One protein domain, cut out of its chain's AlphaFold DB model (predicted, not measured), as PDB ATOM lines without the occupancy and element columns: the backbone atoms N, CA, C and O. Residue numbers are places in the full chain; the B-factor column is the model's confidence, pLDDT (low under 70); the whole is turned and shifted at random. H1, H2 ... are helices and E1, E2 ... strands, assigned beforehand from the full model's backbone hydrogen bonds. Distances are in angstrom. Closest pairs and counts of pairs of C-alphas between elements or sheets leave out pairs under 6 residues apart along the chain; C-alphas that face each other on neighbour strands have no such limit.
ATOM      1  N   SER A 204      31.932 -13.891  10.455       83.06
ATOM      2  CA  SER A 204      32.063 -14.507   9.139       83.06
ATOM      3  C   SER A 204      33.422 -15.178   9.023       83.06
ATOM      4  O   SER A 204      34.451 -14.591   9.346       83.06
ATOM      5  N   THR A 205      33.430 -16.423   8.547       84.69
ATOM      6  CA  THR A 205      34.673 -17.165   8.289       84.69
ATOM      7  C   THR A 205      35.271 -16.820   6.934       84.69
ATOM      8  O   THR A 205      36.474 -16.968   6.735       84.69
ATOM      9  N   VAL A 206      34.436 -16.371   5.991       84.75
ATOM     10  CA  VAL A 206      34.844 -16.024   4.633       84.75
ATOM     11  C   VAL A 206      34.218 -14.695   4.246       84.75
ATOM     12  O   VAL A 206      33.008 -14.606   4.038       84.75
ATOM     13  N   VAL A 207      35.076 -13.693   4.069       88.88
ATOM     14  CA  VAL A 207      34.727 -12.391   3.507       88.88
ATOM     15  C   VAL A 207      35.532 -12.194   2.226       88.88
ATOM     16  O   VAL A 207      36.747 -12.382   2.208       88.88
ATOM     17  N   LYS A 208      34.849 -11.850   1.135       90.38
ATOM     18  CA  LYS A 208      35.454 -11.567  -0.170       90.38
ATOM     19  C   LYS A 208      35.158 -10.126  -0.539       90.38
ATOM     20  O   LYS A 208      33.995  -9.737  -0.550       90.38
ATOM     21  N   LEU A 209      36.190  -9.374  -0.892       92.25
ATOM     22  CA  LEU A 209      36.080  -8.009  -1.388       92.25
ATOM     23  C   LEU A 209      36.445  -7.993  -2.873       92.25
ATOM     24  O   LEU A 209      37.424  -8.620  -3.281       92.25
ATOM     25  N   ARG A 210      35.639  -7.312  -3.689       92.56
ATOM     26  CA  ARG A 210      35.944  -7.035  -5.096       92.56
ATOM     27  C   ARG A 210      35.733  -5.564  -5.396       92.56
ATOM     28  O   ARG A 210      34.667  -5.026  -5.113       92.56
ATOM     29  N   GLU A 211      36.730  -4.961  -6.021       91.19
ATOM     30  CA  GLU A 211      36.642  -3.612  -6.565       91.19
ATOM     31  C   GLU A 211      36.015  -3.661  -7.959       91.19
ATOM     32  O   GLU A 211      36.383  -4.478  -8.808       91.19
ATOM     33  N   ILE A 212      35.041  -2.788  -8.180       91.19
ATOM     34  CA  ILE A 212      34.324  -2.597  -9.431       91.19
ATOM     35  C   ILE A 212      34.555  -1.156  -9.880       91.19
ATOM     36  O   ILE A 212      34.293  -0.192  -9.163       91.19
ATOM     37  N   TYR A 213      35.060  -1.007 -11.100       86.12
ATOM     38  CA  TYR A 213      35.243   0.295 -11.729       86.12
ATOM     39  C   TYR A 213      33.876   0.971 -11.982       86.12
ATOM     40  O   TYR A 213      32.960   0.279 -12.434       86.12
ATOM     41  N   PRO A 214      33.715   2.299 -11.784       85.31
ATOM     42  CA  PRO A 214      34.758   3.299 -11.513       85.31
ATOM     43  C   PRO A 214      35.162   3.487 -10.045       85.31
ATOM     44  O   PRO A 214      36.303   3.871  -9.804       85.31
ATOM     45  N   ALA A 215      34.272   3.244  -9.084       86.81
ATOM     46  CA  ALA A 215      34.542   3.447  -7.658       86.81
ATOM     47  C   ALA A 215      33.477   2.739  -6.806       86.81
ATOM     48  O   ALA A 215      32.754   3.379  -6.051       86.81
ATOM     49  N   GLU A 216      33.326   1.426  -6.964       89.56
ATOM     50  CA  GLU A 216      32.413   0.619  -6.152       89.56
ATOM     51  C   GLU A 216      33.146  -0.584  -5.554       89.56
ATOM     52  O   GLU A 216      33.975  -1.214  -6.206       89.56
ATOM     53  N   ILE A 217      32.835  -0.924  -4.307       90.69
ATOM     54  CA  ILE A 217      33.317  -2.128  -3.641       90.69
ATOM     55  C   ILE A 217      32.128  -3.037  -3.353       90.69
ATOM     56  O   ILE A 217      31.164  -2.654  -2.685       90.69
ATOM     57  N   ILE A 218      32.236  -4.282  -3.808       91.19
ATOM     58  CA  ILE A 218      31.294  -5.345  -3.480       91.19
ATOM     59  C   ILE A 218      31.948  -6.270  -2.462       91.19
ATOM     60  O   ILE A 218      32.954  -6.921  -2.757       91.19
ATOM     61  N   MET A 219      31.343  -6.370  -1.281       90.31
ATOM     62  CA  MET A 219      31.762  -7.310  -0.246       90.31
ATOM     63  C   MET A 219      30.739  -8.425  -0.068       90.31
ATOM     64  O   MET A 219      29.546  -8.177   0.100       90.31
ATOM     65  N   THR A 220      31.213  -9.667  -0.090       88.81
ATOM     66  CA  THR A 220      30.405 -10.868   0.130       88.81
ATOM     67  C   THR A 220      30.864 -11.575   1.395       88.81
ATOM     68  O   THR A 220      32.055 -11.845   1.534       88.81
ATOM     69  N   PHE A 221      29.942 -11.890   2.301       87.00
ATOM     70  CA  PHE A 221      30.245 -12.539   3.581       87.00
ATOM     71  C   PHE A 221      29.235 -13.645   3.892       87.00
ATOM     72  O   PHE A 221      28.073 -13.557   3.504       87.00
ATOM     73  N   ASN A 222      29.669 -14.685   4.601       84.38
ATOM     74  CA  ASN A 222      28.854 -15.874   4.890       84.38
ATOM     75  C   ASN A 222      28.310 -15.957   6.330       84.38
ATOM     76  O   ASN A 222      27.689 -16.957   6.694       84.38
ATOM     77  N   GLY A 223      28.593 -14.948   7.156       76.88
ATOM     78  CA  GLY A 223      28.285 -14.947   8.586       76.88
ATOM     79  C   GLY A 223      26.998 -14.212   8.980       76.88
ATOM     80  O   GLY A 223      26.374 -13.524   8.168       76.88
ATOM     81  N   ASP A 224      26.612 -14.370  10.247       75.19
ATOM     82  CA  ASP A 224      25.455 -13.726  10.875       75.19
ATOM     83  C   ASP A 224      25.853 -12.438  11.601       75.19
ATOM     84  O   ASP A 224      26.867 -12.387  12.285       75.19
ATOM     85  N   ILE A 225      25.021 -11.399  11.513       72.19
ATOM     86  CA  ILE A 225      25.263 -10.137  12.228       72.19
ATOM     87  C   ILE A 225      25.348 -10.406  13.737       72.19
ATOM     88  O   ILE A 225      24.426 -10.970  14.328       72.19
ATOM     89  N   VAL A 226      26.447  -9.974  14.353       65.31
ATOM     90  CA  VAL A 226      26.723 -10.147  15.780       65.31
ATOM     91  C   VAL A 226      26.254  -8.911  16.545       65.31
ATOM     92  O   VAL A 226      26.649  -7.790  16.233       65.31
ATOM     93  N   GLY A 227      25.439  -9.117  17.582       60.50
ATOM     94  CA  GLY A 227      24.985  -8.057  18.488       60.50
ATOM     95  C   GLY A 227      23.680  -7.362  18.078       60.50
ATOM     96  O   GLY A 227      22.902  -7.852  17.260       60.50
ATOM     97  N   THR A 228      23.394  -6.227  18.719       47.84
ATOM     98  CA  THR A 228      22.179  -5.425  18.489       47.84
ATOM     99  C   THR A 228      22.212  -4.809  17.081       47.84
ATOM    100  O   THR A 228      23.272  -4.331  16.678       47.84
ATOM    101  N   PRO A 229      21.095  -4.791  16.322       47.66
ATOM    102  CA  PRO A 229      21.075  -4.404  14.910       47.66
ATOM    103  C   PRO A 229      21.287  -2.899  14.715       47.66
ATOM    104  O   PRO A 229      20.370  -2.149  14.390       47.66
ATOM    105  N   ASN A 230      22.525  -2.452  14.870       53.88
ATOM    106  CA  ASN A 230      22.966  -1.161  14.389       53.88
ATOM    107  C   ASN A 230      23.430  -1.366  12.957       53.88
ATOM    108  O   ASN A 230      24.371  -2.105  12.696       53.88
ATOM    109  N   ASN A 231      22.678  -0.764  12.041       69.94
ATOM    110  CA  ASN A 231      22.879  -0.712  10.600       69.94
ATOM    111  C   ASN A 231      24.326  -1.057  10.152       69.94
ATOM    112  O   ASN A 231      25.196  -0.185  10.092       69.94
ATOM    113  N   LEU A 232      24.563  -2.350   9.861       78.50
ATOM    114  CA  LEU A 232      25.854  -2.885   9.404       78.50
ATOM    115  C   LEU A 232      26.362  -2.084   8.206       78.50
ATOM    116  O   LEU A 232      27.530  -1.721   8.150       78.50
ATOM    117  N   PHE A 233      25.447  -1.764   7.290       81.69
ATOM    118  CA  PHE A 233      25.751  -0.972   6.114       81.69
ATOM    119  C   PHE A 233      26.300   0.405   6.493       81.69
ATOM    120  O   PHE A 233      27.418   0.713   6.110       81.69
ATOM    121  N   ASN A 234      25.593   1.187   7.316       83.50
ATOM    122  CA  ASN A 234      26.074   2.512   7.741       83.50
ATOM    123  C   ASN A 234      27.409   2.441   8.490       83.50
ATOM    124  O   ASN A 234      28.223   3.354   8.401       83.50
ATOM    125  N   THR A 235      27.619   1.368   9.250       82.69
ATOM    126  CA  THR A 235      28.868   1.169   9.983       82.69
ATOM    127  C   THR A 235      30.040   1.010   9.021       82.69
ATOM    128  O   THR A 235      31.052   1.683   9.184       82.69
ATOM    129  N   ILE A 236      29.895   0.160   8.006       86.12
ATOM    130  CA  ILE A 236      30.936  -0.059   7.000       86.12
ATOM    131  C   ILE A 236      31.065   1.148   6.053       86.12
ATOM    132  O   ILE A 236      32.182   1.539   5.735       86.12
ATOM    133  N   ASP A 237      29.958   1.790   5.669       87.19
ATOM    134  CA  ASP A 237      29.934   3.014   4.844       87.19
ATOM    135  C   ASP A 237      30.708   4.159   5.519       87.19
ATOM    136  O   ASP A 237      31.438   4.887   4.862       87.19
ATOM    137  N   SER A 238      30.633   4.273   6.852       85.38
ATOM    138  CA  SER A 238      31.400   5.277   7.609       85.38
ATOM    139  C   SER A 238      32.915   5.034   7.650       85.38
ATOM    140  O   SER A 238      33.660   5.911   8.081       85.38
ATOM    141  N   ILE A 239      33.357   3.842   7.242       86.81
ATOM    142  CA  ILE A 239      34.759   3.404   7.250       86.81
ATOM    143  C   ILE A 239      35.335   3.391   5.834       86.81
ATOM    144  O   ILE A 239      36.533   3.601   5.651       86.81
ATOM    145  N   ALA A 240      34.489   3.117   4.840       86.62
ATOM    146  CA  ALA A 240      34.871   3.120   3.440       86.62
ATOM    147  C   ALA A 240      35.438   4.487   3.022       86.62
ATOM    148  O   ALA A 240      35.069   5.537   3.554       86.62
ATOM    149  N   ALA A 241      36.346   4.468   2.044       86.31
ATOM    150  CA  ALA A 241      36.912   5.693   1.500       86.31
ATOM    151  C   ALA A 241      35.809   6.582   0.898       86.31
ATOM    152  O   ALA A 241      34.892   6.109   0.223       86.31
ATOM    153  N   GLY A 242      35.904   7.893   1.132       85.25
ATOM    154  CA  GLY A 242      34.914   8.848   0.637       85.25
ATOM    155  C   GLY A 242      34.783   8.804  -0.889       85.25
ATOM    156  O   GLY A 242      35.781   8.830  -1.604       85.25
ATOM    157  N   GLY A 243      33.543   8.763  -1.386       84.88
ATOM    158  CA  GLY A 243      33.247   8.702  -2.824       84.88
ATOM    159  C   GLY A 243      33.262   7.293  -3.426       84.88
ATOM    160  O   GLY A 243      33.065   7.165  -4.632       84.88
ATOM    161  N   VAL A 244      33.463   6.253  -2.613       87.25
ATOM    162  CA  VAL A 244      33.376   4.852  -3.037       87.25
ATOM    163  C   VAL A 244      31.991   4.291  -2.708       87.25
ATOM    164  O   VAL A 244      31.541   4.344  -1.566       87.25
ATOM    165  N   GLY A 245      31.304   3.750  -3.714       87.88
ATOM    166  CA  GLY A 245      30.056   3.012  -3.550       87.88
ATOM    167  C   GLY A 245      30.282   1.695  -2.811       87.88
ATOM    168  O   GLY A 245      31.289   1.022  -3.019       87.88
ATOM    169  N   LEU A 246      29.334   1.311  -1.959       89.38
ATOM    170  CA  LEU A 246      29.410   0.078  -1.185       89.38
ATOM    171  C   LEU A 246      28.184  -0.794  -1.450       89.38
ATOM    172  O   LEU A 246      27.041  -0.353  -1.289       89.38
ATOM    173  N   THR A 247      28.443  -2.065  -1.748       89.31
ATOM    174  CA  THR A 247      27.421  -3.106  -1.850       89.31
ATOM    175  C   THR A 247      27.811  -4.298  -0.976       89.31
ATOM    176  O   THR A 247      28.863  -4.912  -1.152       89.31
ATOM    177  N   LEU A 248      26.945  -4.644  -0.023       86.75
ATOM    178  CA  LEU A 248      27.095  -5.795   0.864       86.75
ATOM    179  C   LEU A 248      26.160  -6.926   0.426       86.75
ATOM    180  O   LEU A 248      24.948  -6.733   0.274       86.75
ATOM    181  N   ILE A 249      26.721  -8.123   0.272       83.81
ATOM    182  CA  ILE A 249      26.006  -9.342  -0.110       83.81
ATOM    183  C   ILE A 249      26.228 -10.394   0.978       83.81
ATOM    184  O   ILE A 249      27.362 -10.783   1.250       83.81
ATOM    185  N   SER A 250      25.149 -10.878   1.587       81.44
ATOM    186  CA  SER A 250      25.225 -12.028   2.490       81.44
ATOM    187  C   SER A 250      25.011 -13.326   1.708       81.44
ATOM    188  O   SER A 250      23.948 -13.526   1.121       81.44
ATOM    189  N   ASP A 251      26.020 -14.195   1.718       75.88
ATOM    190  CA  ASP A 251      26.006 -15.567   1.195       75.88
ATOM    191  C   ASP A 251      25.957 -16.549   2.371       75.88
ATOM    192  O   ASP A 251      26.865 -17.350   2.615       75.88
ATOM    193  N   LYS A 252      24.921 -16.405   3.203       69.81
ATOM    194  CA  LYS A 252      24.672 -17.362   4.276       69.81
ATOM    195  C   LYS A 252      24.497 -18.740   3.637       69.81
ATOM    196  O   LYS A 252      23.775 -18.859   2.656       69.81
ATOM    197  N   ASN A 253      25.126 -19.768   4.212       61.41
ATOM    198  CA  ASN A 253      25.103 -21.162   3.741       61.41
ATOM    199  C   ASN A 253      23.716 -21.828   3.915       61.41
ATOM    200  O   ASN A 253      23.566 -22.855   4.575       61.41
ATOM    201  N   GLN A 254      22.680 -21.177   3.404       61.50
ATOM    202  CA  GLN A 254      21.284 -21.574   3.391       61.50
ATOM    203  C   GLN A 254      20.773 -21.295   1.981       61.50
ATOM    204  O   GLN A 254      21.069 -20.225   1.452       61.50
ATOM    205  N   PRO A 255      20.029 -22.216   1.352       59.09
ATOM    206  CA  PRO A 255      19.560 -22.020  -0.011       59.09
ATOM    207  C   PRO A 255      18.661 -20.768  -0.080       59.09
ATOM    208  O   PRO A 255      17.557 -20.785   0.475       59.09
ATOM    209  N   PRO A 256      19.100 -19.679  -0.751       61.25
ATOM    210  CA  PRO A 256      18.315 -18.445  -0.828       61.25
ATOM    211  C   PRO A 256      17.060 -18.637  -1.692       61.25
ATOM    212  O   PRO A 256      16.047 -17.971  -1.486       61.25
ATOM    213  N   PHE A 257      17.109 -19.600  -2.616       61.66
ATOM    214  CA  PHE A 257      16.003 -20.017  -3.464       61.66
ATOM    215  C   PHE A 257      15.859 -21.532  -3.408       61.66
ATOM    216  O   PHE A 257      16.851 -22.259  -3.481       61.66
ATOM    217  N   VAL A 258      14.622 -22.010  -3.341       61.19
ATOM    218  CA  VAL A 258      14.303 -23.417  -3.566       61.19
ATOM    219  C   VAL A 258      13.096 -23.505  -4.485       61.19
ATOM    220  O   VAL A 258      12.236 -22.623  -4.484       61.19
ATOM    221  N   THR A 259      13.053 -24.551  -5.299       62.56
ATOM    222  CA  THR A 259      11.894 -24.880  -6.128       62.56
ATOM    223  C   THR A 259      10.749 -25.426  -5.270       62.56
ATOM    224  O   THR A 259      10.938 -25.765  -4.101       62.56
ATOM    225  N   GLU A 260       9.557 -25.513  -5.860       43.34
ATOM    226  CA  GLU A 260       8.334 -25.998  -5.213       43.34
ATOM    227  C   GLU A 260       8.580 -27.293  -4.408       43.34
ATOM    228  O   GLU A 260       9.081 -28.283  -4.942       43.34
ATOM    229  N   GLY A 261       8.287 -27.253  -3.101       62.31
ATOM    230  CA  GLY A 261       8.471 -28.372  -2.165       62.31
ATOM    231  C   GLY A 261       9.618 -28.236  -1.151       62.31
ATOM    232  O   GLY A 261       9.720 -29.074  -0.257       62.31
ATOM    233  N   GLY A 262      10.461 -27.201  -1.235       60.84
ATOM    234  CA  GLY A 262      11.512 -26.939  -0.241       60.84
ATOM    235  C   GLY A 262      11.211 -25.792   0.733       60.84
ATOM    236  O   GLY A 262      10.397 -24.913   0.458       60.84
ATOM    237  N   ILE A 263      11.939 -25.751   1.855       61.03
ATOM    238  CA  ILE A 263      11.917 -24.640   2.827       61.03
ATOM    239  C   ILE A 263      12.850 -23.499   2.389       61.03
ATOM    240  O   ILE A 263      13.918 -23.282   2.954       61.03
ATOM    241  N   GLY A 264      12.480 -22.794   1.322       60.47
ATOM    242  CA  GLY A 264      13.241 -21.645   0.834       60.47
ATOM    243  C   GLY A 264      13.100 -20.491   1.811       60.47
ATOM    244  O   GLY A 264      11.981 -20.108   2.145       60.47
ATOM    245  N   LEU A 265      14.221 -19.932   2.265       62.81
ATOM    246  CA  LEU A 265      14.208 -18.823   3.227       62.81
ATOM    247  C   LEU A 265      14.087 -17.448   2.547       62.81
ATOM    248  O   LEU A 265      13.913 -16.439   3.228       62.81
ATOM    249  N   GLY A 266      14.112 -17.423   1.207       65.31
ATOM    250  CA  GLY A 266      13.878 -16.242   0.382       65.31
ATOM    251  C   GLY A 266      14.868 -15.105   0.643       65.31
ATOM    252  O   GLY A 266      15.915 -15.279   1.270       65.31
ATOM    253  N   PHE A 267      14.516 -13.913   0.162       64.00
ATOM    254  CA  PHE A 267      15.157 -12.673   0.590       64.00
ATOM    255  C   PHE A 267      14.391 -12.108   1.786       64.00
ATOM    256  O   PHE A 267      13.196 -11.838   1.673       64.00
ATOM    257  N   THR A 268      15.056 -11.920   2.927       57.47
ATOM    258  CA  THR A 268      14.413 -11.324   4.110       57.47
ATOM    259  C   THR A 268      14.692  -9.823   4.187       57.47
ATOM    260  O   THR A 268      15.832  -9.374   4.056       57.47
ATOM    261  N   SER A 269      13.642  -9.027   4.404       51.12
ATOM    262  CA  SER A 269      13.726  -7.570   4.585       51.12
ATOM    263  C   SER A 269      13.874  -7.143   6.049       51.12
ATOM    264  O   SER A 269      14.048  -5.956   6.320       51.12
ATOM    265  N   THR A 270      13.803  -8.080   7.001       44.75
ATOM    266  CA  THR A 270      13.679  -7.761   8.430       44.75
ATOM    267  C   THR A 270      14.841  -8.345   9.228       44.75
ATOM    268  O   THR A 270      15.221  -9.501   9.058       44.75
ATOM    269  N   VAL A 271      15.400  -7.539  10.133       48.50
ATOM    270  CA  VAL A 271      16.305  -7.972  11.211       48.50
ATOM    271  C   VAL A 271      15.521  -8.850  12.192       48.50
ATOM    272  O   VAL A 271      15.032  -8.377  13.209       48.50
ATOM    273  N   GLY A 272      15.302 -10.118  11.843       48.53
ATOM    274  CA  GLY A 272      14.513 -11.030  12.666       48.53
ATOM    275  C   GLY A 272      14.483 -12.458  12.130       48.53
ATOM    276  O   GLY A 272      13.762 -12.745  11.182       48.53
ATOM    277  N   SER A 273      15.270 -13.320  12.776       48.34
ATOM    278  CA  SER A 273      15.167 -14.780  12.979       48.34
ATOM    279  C   SER A 273      14.828 -15.756  11.841       48.34
ATOM    280  O   SER A 273      14.899 -16.957  12.089       48.34
ATOM    281  N   VAL A 274      14.518 -15.327  10.615       52.38
ATOM    282  CA  VAL A 274      14.366 -16.230   9.461       52.38
ATOM    283  C   VAL A 274      15.552 -16.022   8.511       52.38
ATOM    284  O   VAL A 274      15.641 -14.959   7.893       52.38
ATOM    285  N   PRO A 275      16.497 -16.979   8.423       55.91
ATOM    286  CA  PRO A 275      17.751 -16.809   7.686       55.91
ATOM    287  C   PRO A 275      17.616 -16.769   6.151       55.91
ATOM    288  O   PRO A 275      17.968 -17.725   5.476       55.91
ATOM    289  N   GLY A 276      17.125 -15.674   5.576       58.16
ATOM    290  CA  GLY A 276      17.152 -15.441   4.125       58.16
ATOM    291  C   GLY A 276      18.429 -14.740   3.649       58.16
ATOM    292  O   GLY A 276      19.139 -14.118   4.443       58.16
ATOM    293  N   GLY A 277      18.705 -14.787   2.342       58.78
ATOM    294  CA  GLY A 277      19.749 -13.955   1.732       58.78
ATOM    295  C   GLY A 277      19.396 -12.465   1.851       58.78
ATOM    296  O   GLY A 277      18.219 -12.098   1.808       58.78
ATOM    297  N   LYS A 278      20.393 -11.586   1.999       66.12
ATOM    298  CA  LYS A 278      20.185 -10.130   2.056       66.12
ATOM    299  C   LYS A 278      21.177  -9.415   1.147       66.12
ATOM    300  O   LYS A 278      22.385  -9.622   1.252       66.12
ATOM    301  N   ILE A 279      20.643  -8.548   0.290       66.81
ATOM    302  CA  ILE A 279      21.409  -7.601  -0.521       66.81
ATOM    303  C   ILE A 279      21.150  -6.214   0.059       66.81
ATOM    304  O   ILE A 279      20.006  -5.841   0.326       66.81
ATOM    305  N   THR A 280      22.200  -5.449   0.322       66.88
ATOM    306  CA  THR A 280      22.075  -4.057   0.762       66.88
ATOM    307  C   THR A 280      23.195  -3.257   0.129       66.88
ATOM    308  O   THR A 280      24.364  -3.559   0.339       66.88
ATOM    309  N   GLY A 281      22.833  -2.245  -0.648       58.47
ATOM    310  CA  GLY A 281      23.776  -1.343  -1.291       58.47
ATOM    311  C   GLY A 281      23.203   0.063  -1.344       58.47
ATOM    312  O   GLY A 281      21.983   0.249  -1.271       58.47
ATOM    313  N   LYS A 282      24.089   1.044  -1.458       57.25
ATOM    314  CA  LYS A 282      23.744   2.442  -1.707       57.25
ATOM    315  C   LYS A 282      24.491   2.860  -2.964       57.25
ATOM    316  O   LYS A 282      25.716   2.852  -2.986       57.25
ATOM    317  N   VAL A 283      23.733   3.194  -3.998       49.59
ATOM    318  CA  VAL A 283      24.268   3.775  -5.229       49.59
ATOM    319  C   VAL A 283      24.221   5.289  -5.049       49.59
ATOM    320  O   VAL A 283      23.180   5.814  -4.649       49.59
TER     321      VAL A 283
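Overview. This is residues 204 to 283 of the 284 residues of an uncharacterized protein of marine sediment metagenome (UniProt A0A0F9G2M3). With little regular structure, this is a small four-stranded sheet with one short helix over one face; the long link, residues 251 to 277, runs out beyond the strands' ends. The 80 printed residues hold E1, E2, H1, E3, E4, a mixed class with 29 residues in named elements. The mixed sheet's order is E1, E2, E3, E4. It is elongated, 45 by 29 by 24 A, and only just compact, close to loose, with a radius of gyration of the C-alphas of 13.9 A.

Along the chain. E1, residues 207 to 212, 16.2 A, begins at C-alpha 207 (34.727, -12.391, 3.507). E2 is 216 to 221, 16.5 A; E3 245 to 250, 16.9 A; H1 232 to 237, 8.5 A. E4, 278 to 282, 13.6 A, ends at C-alpha 282 (23.744, 2.442, -1.707).

Arrangement. Hairpin E1 and E2 is antiparallel (N 210 to O 218, 2.9 A), as is hairpin E3 and E4 (N 248 to O 280, 2.8 A). E2 and E3 are parallel (N 219 to O 247, 2.9 A); with H1 between them they form a strand-helix-strand unit, its crossover right-handed. H1, with every O i to N i+4 pair within hydrogen-bond range, is on the sheet at a height of 8.9 A, over E3; its closest C-alphas to E3 are Asp 237 and Leu 246, 6.7 A.

Size, cuts and confidence. The C-alphas of Gly 242 and Gly 261 are farthest apart, 45.7 A. The printed part has no cut. The link E3 to E4 is long. Residues 226 to 231 and 252 to 283 are under pLDDT 70.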